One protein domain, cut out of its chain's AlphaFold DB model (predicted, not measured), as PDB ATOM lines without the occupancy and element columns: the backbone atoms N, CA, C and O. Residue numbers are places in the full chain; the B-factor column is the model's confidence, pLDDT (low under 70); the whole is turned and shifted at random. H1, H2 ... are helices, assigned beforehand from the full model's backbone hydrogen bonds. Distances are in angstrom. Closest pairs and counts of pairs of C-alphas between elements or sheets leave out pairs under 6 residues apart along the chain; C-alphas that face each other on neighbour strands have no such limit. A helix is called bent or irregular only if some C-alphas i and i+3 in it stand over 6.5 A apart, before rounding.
ATOM      1  N   ASN A  89     361.932 310.671 263.391       90.00
ATOM      2  CA  ASN A  89     361.579 309.379 262.805       90.00
ATOM      3  C   ASN A  89     361.333 309.536 261.294       90.00
ATOM      4  O   ASN A  89     360.347 310.158 260.896       90.00
ATOM      5  N   CYS A  90     362.196 308.950 260.463       87.75
ATOM      6  CA  CYS A  90     362.090 309.029 259.008       87.75
ATOM      7  C   CYS A  90     360.846 308.335 258.435       87.75
ATOM      8  O   CYS A  90     360.407 308.705 257.355       87.75
ATOM      9  N   GLU A  91     360.214 307.403 259.145       88.56
ATOM     10  CA  GLU A  91     358.965 306.780 258.680       88.56
ATOM     11  C   GLU A  91     357.751 307.707 258.842       88.56
ATOM     12  O   GLU A  91     356.761 307.573 258.126       88.56
ATOM     13  N   ALA A  92     357.831 308.673 259.763       85.88
ATOM     14  CA  ALA A  92     356.743 309.596 260.085       85.88
ATOM     15  C   ALA A  92     356.763 310.892 259.251       85.88
ATOM     16  O   ALA A  92     355.887 311.741 259.421       85.88
ATOM     17  N   VAL A  93     357.756 311.072 258.369       83.56
ATOM     18  CA  VAL A  93     357.850 312.243 257.480       83.56
ATOM     19  C   VAL A  93     357.246 311.952 256.105       83.56
ATOM     20  O   VAL A  93     357.044 310.797 255.731       83.56
ATOM     21  N   MET A  94     356.972 313.008 255.332       82.69
ATOM     22  CA  MET A  94     356.460 312.888 253.962       82.69
ATOM     23  C   MET A  94     357.387 312.029 253.092       82.69
ATOM     24  O   MET A  94     358.607 312.173 253.153       82.69
ATOM     25  N   SER A  95     356.810 311.174 252.240       83.94
ATOM     26  CA  SER A  95     357.544 310.180 251.434       83.94
ATOM     27  C   SER A  95     358.686 310.770 250.602       83.94
ATOM     28  O   SER A  95     359.725 310.134 250.448       83.94
ATOM     29  N   ASN A  96     358.533 311.999 250.107       80.50
ATOM     30  CA  ASN A  96     359.556 312.692 249.323       80.50
ATOM     31  C   ASN A  96     360.780 313.140 250.145       80.50
ATOM     32  O   ASN A  96     361.787 313.492 249.547       80.50
ATOM     33  N   LEU A  97     360.707 313.130 251.480       83.12
ATOM     34  CA  LEU A  97     361.799 313.523 252.378       83.12
ATOM     35  C   LEU A  97     362.449 312.332 253.097       83.12
ATOM     36  O   LEU A  97     363.523 312.490 253.671       83.12
ATOM     37  N   GLN A  98     361.834 311.145 253.077       89.00
ATOM     38  CA  GLN A  98     362.292 309.996 253.873       89.00
ATOM     39  C   GLN A  98     363.708 309.550 253.492       89.00
ATOM     40  O   GLN A  98     364.565 309.411 254.364       89.00
ATOM     41  N   LEU A  99     363.975 309.369 252.192       89.00
ATOM     42  CA  LEU A  99     365.286 308.928 251.700       89.00
ATOM     43  C   LEU A  99     366.376 309.968 251.969       89.00
ATOM     44  O   LEU A  99     367.454 309.623 252.446       89.00
ATOM     45  N   GLU A 100     366.079 311.246 251.731       86.94
ATOM     46  CA  GLU A 100     367.025 312.329 251.999       86.94
ATOM     47  C   GLU A 100     367.357 312.414 253.491       86.94
ATOM     48  O   GLU A 100     368.513 312.601 253.873       86.94
ATOM     49  N   LEU A 101     366.349 312.251 254.352       88.56
ATOM     50  CA  LEU A 101     366.533 312.269 255.794       88.56
ATOM     51  C   LEU A 101     367.379 311.076 256.258       88.56
ATOM     52  O   LEU A 101     368.250 311.260 257.103       88.56
ATOM     53  N   ILE A 102     367.202 309.888 255.673       90.44
ATOM     54  CA  ILE A 102     368.055 308.716 255.940       90.44
ATOM     55  C   ILE A 102     369.510 308.991 255.524       90.44
ATOM     56  O   ILE A 102     370.443 308.718 256.288       90.44
ATOM     57  N   GLU A 103     369.731 309.572 254.345       90.38
ATOM     58  CA  GLU A 103     371.070 309.963 253.889       90.38
ATOM     59  C   GLU A 103     371.709 311.005 254.817       90.38
ATOM     60  O   GLU A 103     372.881 310.885 255.183       90.38
ATOM     61  N   LEU A 104     370.938 311.999 255.261       90.88
ATOM     62  CA  LEU A 104     371.403 313.008 256.207       90.88
ATOM     63  C   LEU A 104     371.788 312.371 257.547       90.88
ATOM     64  O   LEU A 104     372.874 312.632 258.065       90.88
ATOM     65  N   GLN A 105     370.909 311.533 258.102       92.88
ATOM     66  CA  GLN A 105     371.057 310.923 259.424       92.88
ATOM     67  C   GLN A 105     372.183 309.886 259.488       92.88
ATOM     68  O   GLN A 105     372.833 309.760 260.528       92.88
ATOM     69  N   SER A 106     372.446 309.175 258.389       92.75
ATOM     70  CA  SER A 106     373.545 308.203 258.286       92.75
ATOM     71  C   SER A 106     374.931 308.857 258.191       92.75
ATOM     72  O   SER A 106     375.950 308.208 258.444       92.75
ATOM     73  N   ASN A 107     375.001 310.155 257.881       92.56
ATOM     74  CA  ASN A 107     376.260 310.873 257.744       92.56
ATOM     75  C   ASN A 107     376.786 311.383 259.100       92.56
ATOM     76  O   ASN A 107     376.448 312.473 259.573       92.56
ATOM     77  N   ASN A 108     377.702 310.618 259.700       92.88
ATOM     78  CA  ASN A 108     378.334 310.965 260.978       92.88
ATOM     79  C   ASN A 108     379.075 312.315 260.956       92.88
ATOM     80  O   ASN A 108     379.080 313.021 261.965       92.88
ATOM     81  N   HIS A 109     379.673 312.710 259.827       92.50
ATOM     82  CA  HIS A 109     380.345 314.005 259.709       92.50
ATOM     83  C   HIS A 109     379.340 315.162 259.762       92.50
ATOM     84  O   HIS A 109     379.586 316.162 260.439       92.50
ATOM     85  N   LEU A 110     378.191 315.035 259.089       91.44
ATOM     86  CA  LEU A 110     377.117 316.029 259.169       91.44
ATOM     87  C   LEU A 110     376.513 316.080 260.574       91.44
ATOM     88  O   LEU A 110     376.268 317.173 261.075       91.44
ATOM     89  N   LYS A 111     376.368 314.935 261.249       92.94
ATOM     90  CA  LYS A 111     375.917 314.887 262.646       92.94
ATOM     91  C   LYS A 111     376.857 315.648 263.582       92.94
ATOM     92  O   LYS A 111     376.406 316.471 264.371       92.94
ATOM     93  N   GLN A 112     378.165 315.421 263.461       93.44
ATOM     94  CA  GLN A 112     379.170 316.172 264.220       93.44
ATOM     95  C   GLN A 112     379.166 317.656 263.847       93.44
ATOM     96  O   GLN A 112     379.233 318.516 264.719       93.44
ATOM     97  N   SER A 113     379.040 317.972 262.558       92.38
ATOM     98  CA  SER A 113     378.965 319.354 262.076       92.38
ATOM     99  C   SER A 113     377.787 320.097 262.703       92.38
ATOM    100  O   SER A 113     377.977 321.187 263.225       92.38
ATOM    101  N   PHE A 114     376.602 319.485 262.724       91.44
ATOM    102  CA  PHE A 114     375.389 320.055 263.313       91.44
ATOM    103  C   PHE A 114     375.549 320.419 264.793       91.44
ATOM    104  O   PHE A 114     375.039 321.447 265.224       91.44
ATOM    105  N   LEU A 115     376.277 319.606 265.563       91.06
ATOM    106  CA  LEU A 115     376.527 319.863 266.985       91.06
ATOM    107  C   LEU A 115     377.573 320.961 267.223       91.06
ATOM    108  O   LEU A 115     377.540 321.623 268.256       91.06
ATOM    109  N   ASN A 116     378.495 321.152 266.278       92.12
ATOM    110  CA  ASN A 116     379.681 321.989 266.459       92.12
ATOM    111  C   ASN A 116     379.604 323.352 265.752       92.12
ATOM    112  O   ASN A 116     380.523 324.158 265.898       92.12
ATOM    113  N   MET A 117     378.551 323.633 264.979       90.81
ATOM    114  CA  MET A 117     378.403 324.907 264.268       90.81
ATOM    115  C   MET A 117     377.014 325.527 264.444       90.81
ATOM    116  O   MET A 117     376.041 324.811 264.681       90.81
ATOM    117  N   PRO A 118     376.881 326.856 264.279       86.81
ATOM    118  CA  PRO A 118     375.576 327.503 264.293       86.81
ATOM    119  C   PRO A 118     374.635 326.897 263.247       86.81
ATOM    120  O   PRO A 118     375.030 326.675 262.100       86.81
ATOM    121  N   LYS A 119     373.363 326.707 263.616       82.44
ATOM    122  CA  LYS A 119     372.336 326.073 262.771       82.44
ATOM    123  C   LYS A 119     372.256 326.678 261.362       82.44
ATOM    124  O   LYS A 119     372.225 325.948 260.375       82.44
ATOM    125  N   LEU A 120     372.297 328.009 261.250       81.88
ATOM    126  CA  LEU A 120     372.301 328.696 259.951       81.88
ATOM    127  C   LEU A 120     373.493 328.286 259.073       81.88
ATOM    128  O   LEU A 120     373.329 328.060 257.875       81.88
ATOM    129  N   GLU A 121     374.685 328.179 259.657       85.94
ATOM    130  CA  GLU A 121     375.896 327.784 258.934       85.94
ATOM    131  C   GLU A 121     375.857 326.302 258.544       85.94
ATOM    132  O   GLU A 121     376.243 325.951 257.426       85.94
ATOM    133  N   PHE A 122     375.275 325.450 259.392       88.69
ATOM    134  CA  PHE A 122     375.014 324.053 259.054       88.69
ATOM    135  C   PHE A 122     374.139 323.927 257.802       88.69
ATOM    136  O   PHE A 122     374.560 323.304 256.826       88.69
ATOM    137  N   TYR A 123     372.971 324.575 257.769       85.31
ATOM    138  CA  TYR A 123     372.074 324.495 256.611       85.31
ATOM    139  C   TYR A 123     372.671 325.127 255.347       85.31
ATOM    140  O   TYR A 123     372.455 324.622 254.242       85.31
ATOM    141  N   LYS A 124     373.494 326.178 255.476       84.06
ATOM    142  CA  LYS A 124     374.286 326.695 254.347       84.06
ATOM    143  C   LYS A 124     375.287 325.659 253.835       84.06
ATOM    144  O   LYS A 124     375.474 325.559 252.623       84.06
ATOM    145  N   SER A 125     375.920 324.878 254.709       85.19
ATOM    146  CA  SER A 125     376.912 323.866 254.322       85.19
ATOM    147  C   SER A 125     376.318 322.714 253.498       85.19
ATOM    148  O   SER A 125     376.989 322.211 252.594       85.19
ATOM    149  N   LEU A 126     375.037 322.377 253.715       82.69
ATOM    150  CA  LEU A 126     374.311 321.356 252.942       82.69
ATOM    151  C   LEU A 126     374.225 321.700 251.450       82.69
ATOM    152  O   LEU A 126     374.086 320.821 250.606       82.69
ATOM    153  N   SER A 127     374.396 322.973 251.088       74.12
ATOM    154  CA  SER A 127     374.430 323.402 249.688       74.12
ATOM    155  C   SER A 127     375.523 322.757 248.841       74.12
ATOM    156  O   SER A 127     375.375 322.662 247.620       74.12
ATOM    157  N   LYS A 128     376.592 322.312 249.503       75.50
ATOM    158  CA  LYS A 128     377.784 321.708 248.907       75.50
ATOM    159  C   LYS A 128     377.683 320.179 248.807       75.50
ATOM    160  O   LYS A 128     378.588 319.559 248.265       75.50
ATOM    161  N   GLN A 129     376.613 319.584 249.335       77.94
ATOM    162  CA  GLN A 129     376.366 318.140 249.352       77.94
ATOM    163  C   GLN A 129     375.698 317.654 248.044       77.94
ATOM    164  O   GLN A 129     375.249 318.487 247.242       77.94
ATOM    165  N   PRO A 130     375.647 316.327 247.786       67.56
ATOM    166  CA  PRO A 130     374.918 315.742 246.655       67.56
ATOM    167  C   PRO A 130     373.459 316.211 246.564       67.56
ATOM    168  O   PRO A 130     372.881 316.710 247.527       67.56
ATOM    169  N   ALA A 131     372.875 316.092 245.366       65.12
ATOM    170  CA  ALA A 131     371.582 316.694 245.024       65.12
ATOM    171  C   ALA A 131     370.433 316.290 245.965       65.12
ATOM    172  O   ALA A 131     369.587 317.133 246.248       65.12
ATOM    173  N   SER A 132     370.459 315.067 246.496       64.31
ATOM    174  CA  SER A 132     369.495 314.538 247.467       64.31
ATOM    175  C   SER A 132     369.463 315.304 248.791       64.31
ATOM    176  O   SER A 132     368.412 315.441 249.386       64.31
ATOM    177  N   LEU A 133     370.571 315.894 249.248       62.06
ATOM    178  CA  LEU A 133     370.604 316.656 250.508       62.06
ATOM    179  C   LEU A 133     370.269 318.143 250.325       62.06
ATOM    180  O   LEU A 133     370.252 318.910 251.292       62.06
ATOM    181  N   LYS A 134     370.011 318.582 249.085       59.09
ATOM    182  CA  LYS A 134     369.678 319.980 248.786       59.09
ATOM    183  C   LYS A 134     368.207 320.305 249.054       59.09
ATOM    184  O   LYS A 134     367.928 321.488 249.253       59.09
ATOM    185  N   THR A 135     367.307 319.318 249.093       59.94
ATOM    186  CA  THR A 135     365.863 319.522 249.325       59.94
ATOM    187  C   THR A 135     365.501 319.640 250.809       59.94
ATOM    188  O   THR A 135     364.536 320.323 251.131       59.94
ATOM    189  N   ILE A 136     366.340 319.137 251.728       58.97
ATOM    190  CA  ILE A 136     366.227 319.384 253.188       58.97
ATOM    191  C   ILE A 136     366.488 320.861 253.555       58.97
ATOM    192  O   ILE A 136     366.389 321.267 254.716       58.97
ATOM    193  N   ARG A 137     366.822 321.725 252.588       56.38
ATOM    194  CA  ARG A 137     366.914 323.152 252.883       56.38
ATOM    195  C   ARG A 137     365.528 323.716 253.188       56.38
ATOM    196  O   ARG A 137     364.648 323.643 252.334       56.38
ATOM    197  N   PRO A 138     365.345 324.376 254.339       48.50
ATOM    198  CA  PRO A 138     364.159 325.189 254.533       48.50
ATOM    199  C   PRO A 138     364.155 326.309 253.481       48.50
ATOM    200  O   PRO A 138     365.151 327.016 253.312       48.50
ATOM    201  N   VAL A 139     363.019 326.502 252.805       40.91
ATOM    202  CA  VAL A 139     362.744 327.655 251.917       40.91
ATOM    203  C   VAL A 139     362.741 328.982 252.703       40.91
ATOM    204  O   VAL A 139     362.717 330.069 252.139       40.91
ATOM    205  N   TRP A 140     362.848 328.912 254.027       38.59
ATOM    206  CA  TRP A 140     362.909 330.050 254.924       38.59
ATOM    207  C   TRP A 140     364.327 330.607 255.022       38.59
ATOM    208  O   TRP A 140     365.086 330.280 255.940       38.59
ATOM    209  N   THR A 141     364.696 331.503 254.109       34.84
ATOM    210  CA  THR A 141     365.734 332.465 254.475       34.84
ATOM    211  C   THR A 141     365.144 333.424 255.525       34.84
ATOM    212  O   THR A 141     363.974 333.798 255.418       34.84
ATOM    213  N   PRO A 142     365.899 333.849 256.559       35.97
ATOM    214  CA  PRO A 142     365.416 334.829 257.542       35.97
ATOM    215  C   PRO A 142     364.936 336.157 256.926       35.97
ATOM    216  O   PRO A 142     364.265 336.940 257.593       35.97
ATOM    217  N   SER A 143     365.279 336.417 255.663       34.47
ATOM    218  CA  SER A 143     364.786 337.539 254.862       34.47
ATOM    219  C   SER A 143     363.316 337.407 254.442       34.47
ATOM    220  O   SER A 143     362.663 338.436 254.277       34.47
ATOM    221  N   ASP A 144     362.784 336.186 254.316       38.97
ATOM    222  CA  ASP A 144     361.501 335.935 253.636       38.97
ATOM    223  C   ASP A 144     360.308 335.747 254.586       38.97
ATOM    224  O   ASP A 144     359.158 335.816 254.161       38.97
ATOM    225  N   SER A 145     360.535 335.580 255.891       39.41
ATOM    226  CA  SER A 145     359.458 335.410 256.878       39.41
ATOM    227  C   SER A 145     359.366 336.592 257.839       39.41
ATOM    228  O   SER A 145     359.751 336.528 259.008       39.41
ATOM    229  N   LYS A 146     358.751 337.687 257.380       34.12
ATOM    230  CA  LYS A 146     358.050 338.568 258.322       34.12
ATOM    231  C   LYS A 146     356.830 337.799 258.817       34.12
ATOM    232  O   LYS A 146     355.829 337.724 258.113       34.12
ATOM    233  N   LEU A 147     356.912 337.242 260.025       39.16
ATOM    234  CA  LEU A 147     355.744 336.730 260.736       39.16
ATOM    235  C   LEU A 147     354.815 337.927 260.995       39.16
ATOM    236  O   LEU A 147     354.981 338.674 261.963       39.16
ATOM    237  N   ASN A 148     353.900 338.203 260.067       34.94
ATOM    238  CA  ASN A 148     352.998 339.331 260.203       34.94
ATOM    239  C   ASN A 148     351.948 338.970 261.257       34.94
ATOM    240  O   ASN A 148     351.051 338.161 261.032       34.94
ATOM    241  N   ILE A 149     352.066 339.592 262.429       37.66
ATOM    242  CA  ILE A 149     351.198 339.361 263.595       37.66
ATOM    243  C   ILE A 149     349.725 339.758 263.296       37.66
ATOM    244  O   ILE A 149     348.824 339.427 264.064       37.66
TER     245      ILE A 149
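Overview. This is residues 89 to 149 of the 195 residues of an uncharacterized protein of Araneus ventricosus (UniProt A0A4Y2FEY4). Four helices, H1 to H4, follow one another round a loose ring that closes where short H4 comes back to H1. A tail, residues 135 to 149, leads away, and residues 143 to 149 stick out. The printed part has 61 residues, is all helix with no named strand, and is only just loose, close to compact: radius of gyration of the C-alphas 13.0 A, spans 38 by 28 by 20 A.

Arrangement. H1, residues 95 to 106, is close to but not clearly touching H2, residues 108 to 116, about perpendicular at 83 degrees; their closest C-alphas, Gln 105 and Lys 111, are 7.1 A apart. H2 and H3, residues 119 to 128, are close but not clearly touching, opposite ways at a shallow tilt of 33 degrees, only just short of steep; their closest C-alphas, Phe 114 and Phe 122, are 5.9 A apart. H3 and H4, residues 131 to 134, touch only at the corner. H1 touches H4 with residues 100 to 104 alone, closest at C-alphas 100 and 132, 5.6 A. Every O i to N i+4 pair is within hydrogen-bond range in H2, 6 of 8 in H1 and 4 of 6 in H3; H4 is too short for one.

Along the chain. H1 begins at C-alpha 95 (357.544, 310.180, 251.434), measures 17.5 A and is irregular, with C-alphas 96 and 99 7.3 A apart. H2 measures 12.4 A, H3 15.5 A, and H4 ends at C-alpha 134 (369.678, 319.980, 248.786).

Size, cuts and confidence. The C-alphas farthest apart, Asn 108 and Ile 149, are 39.4 A apart. The printed part has no cut, and its three links between helices are tight. Residues 130 to 149 have pLDDT under 70.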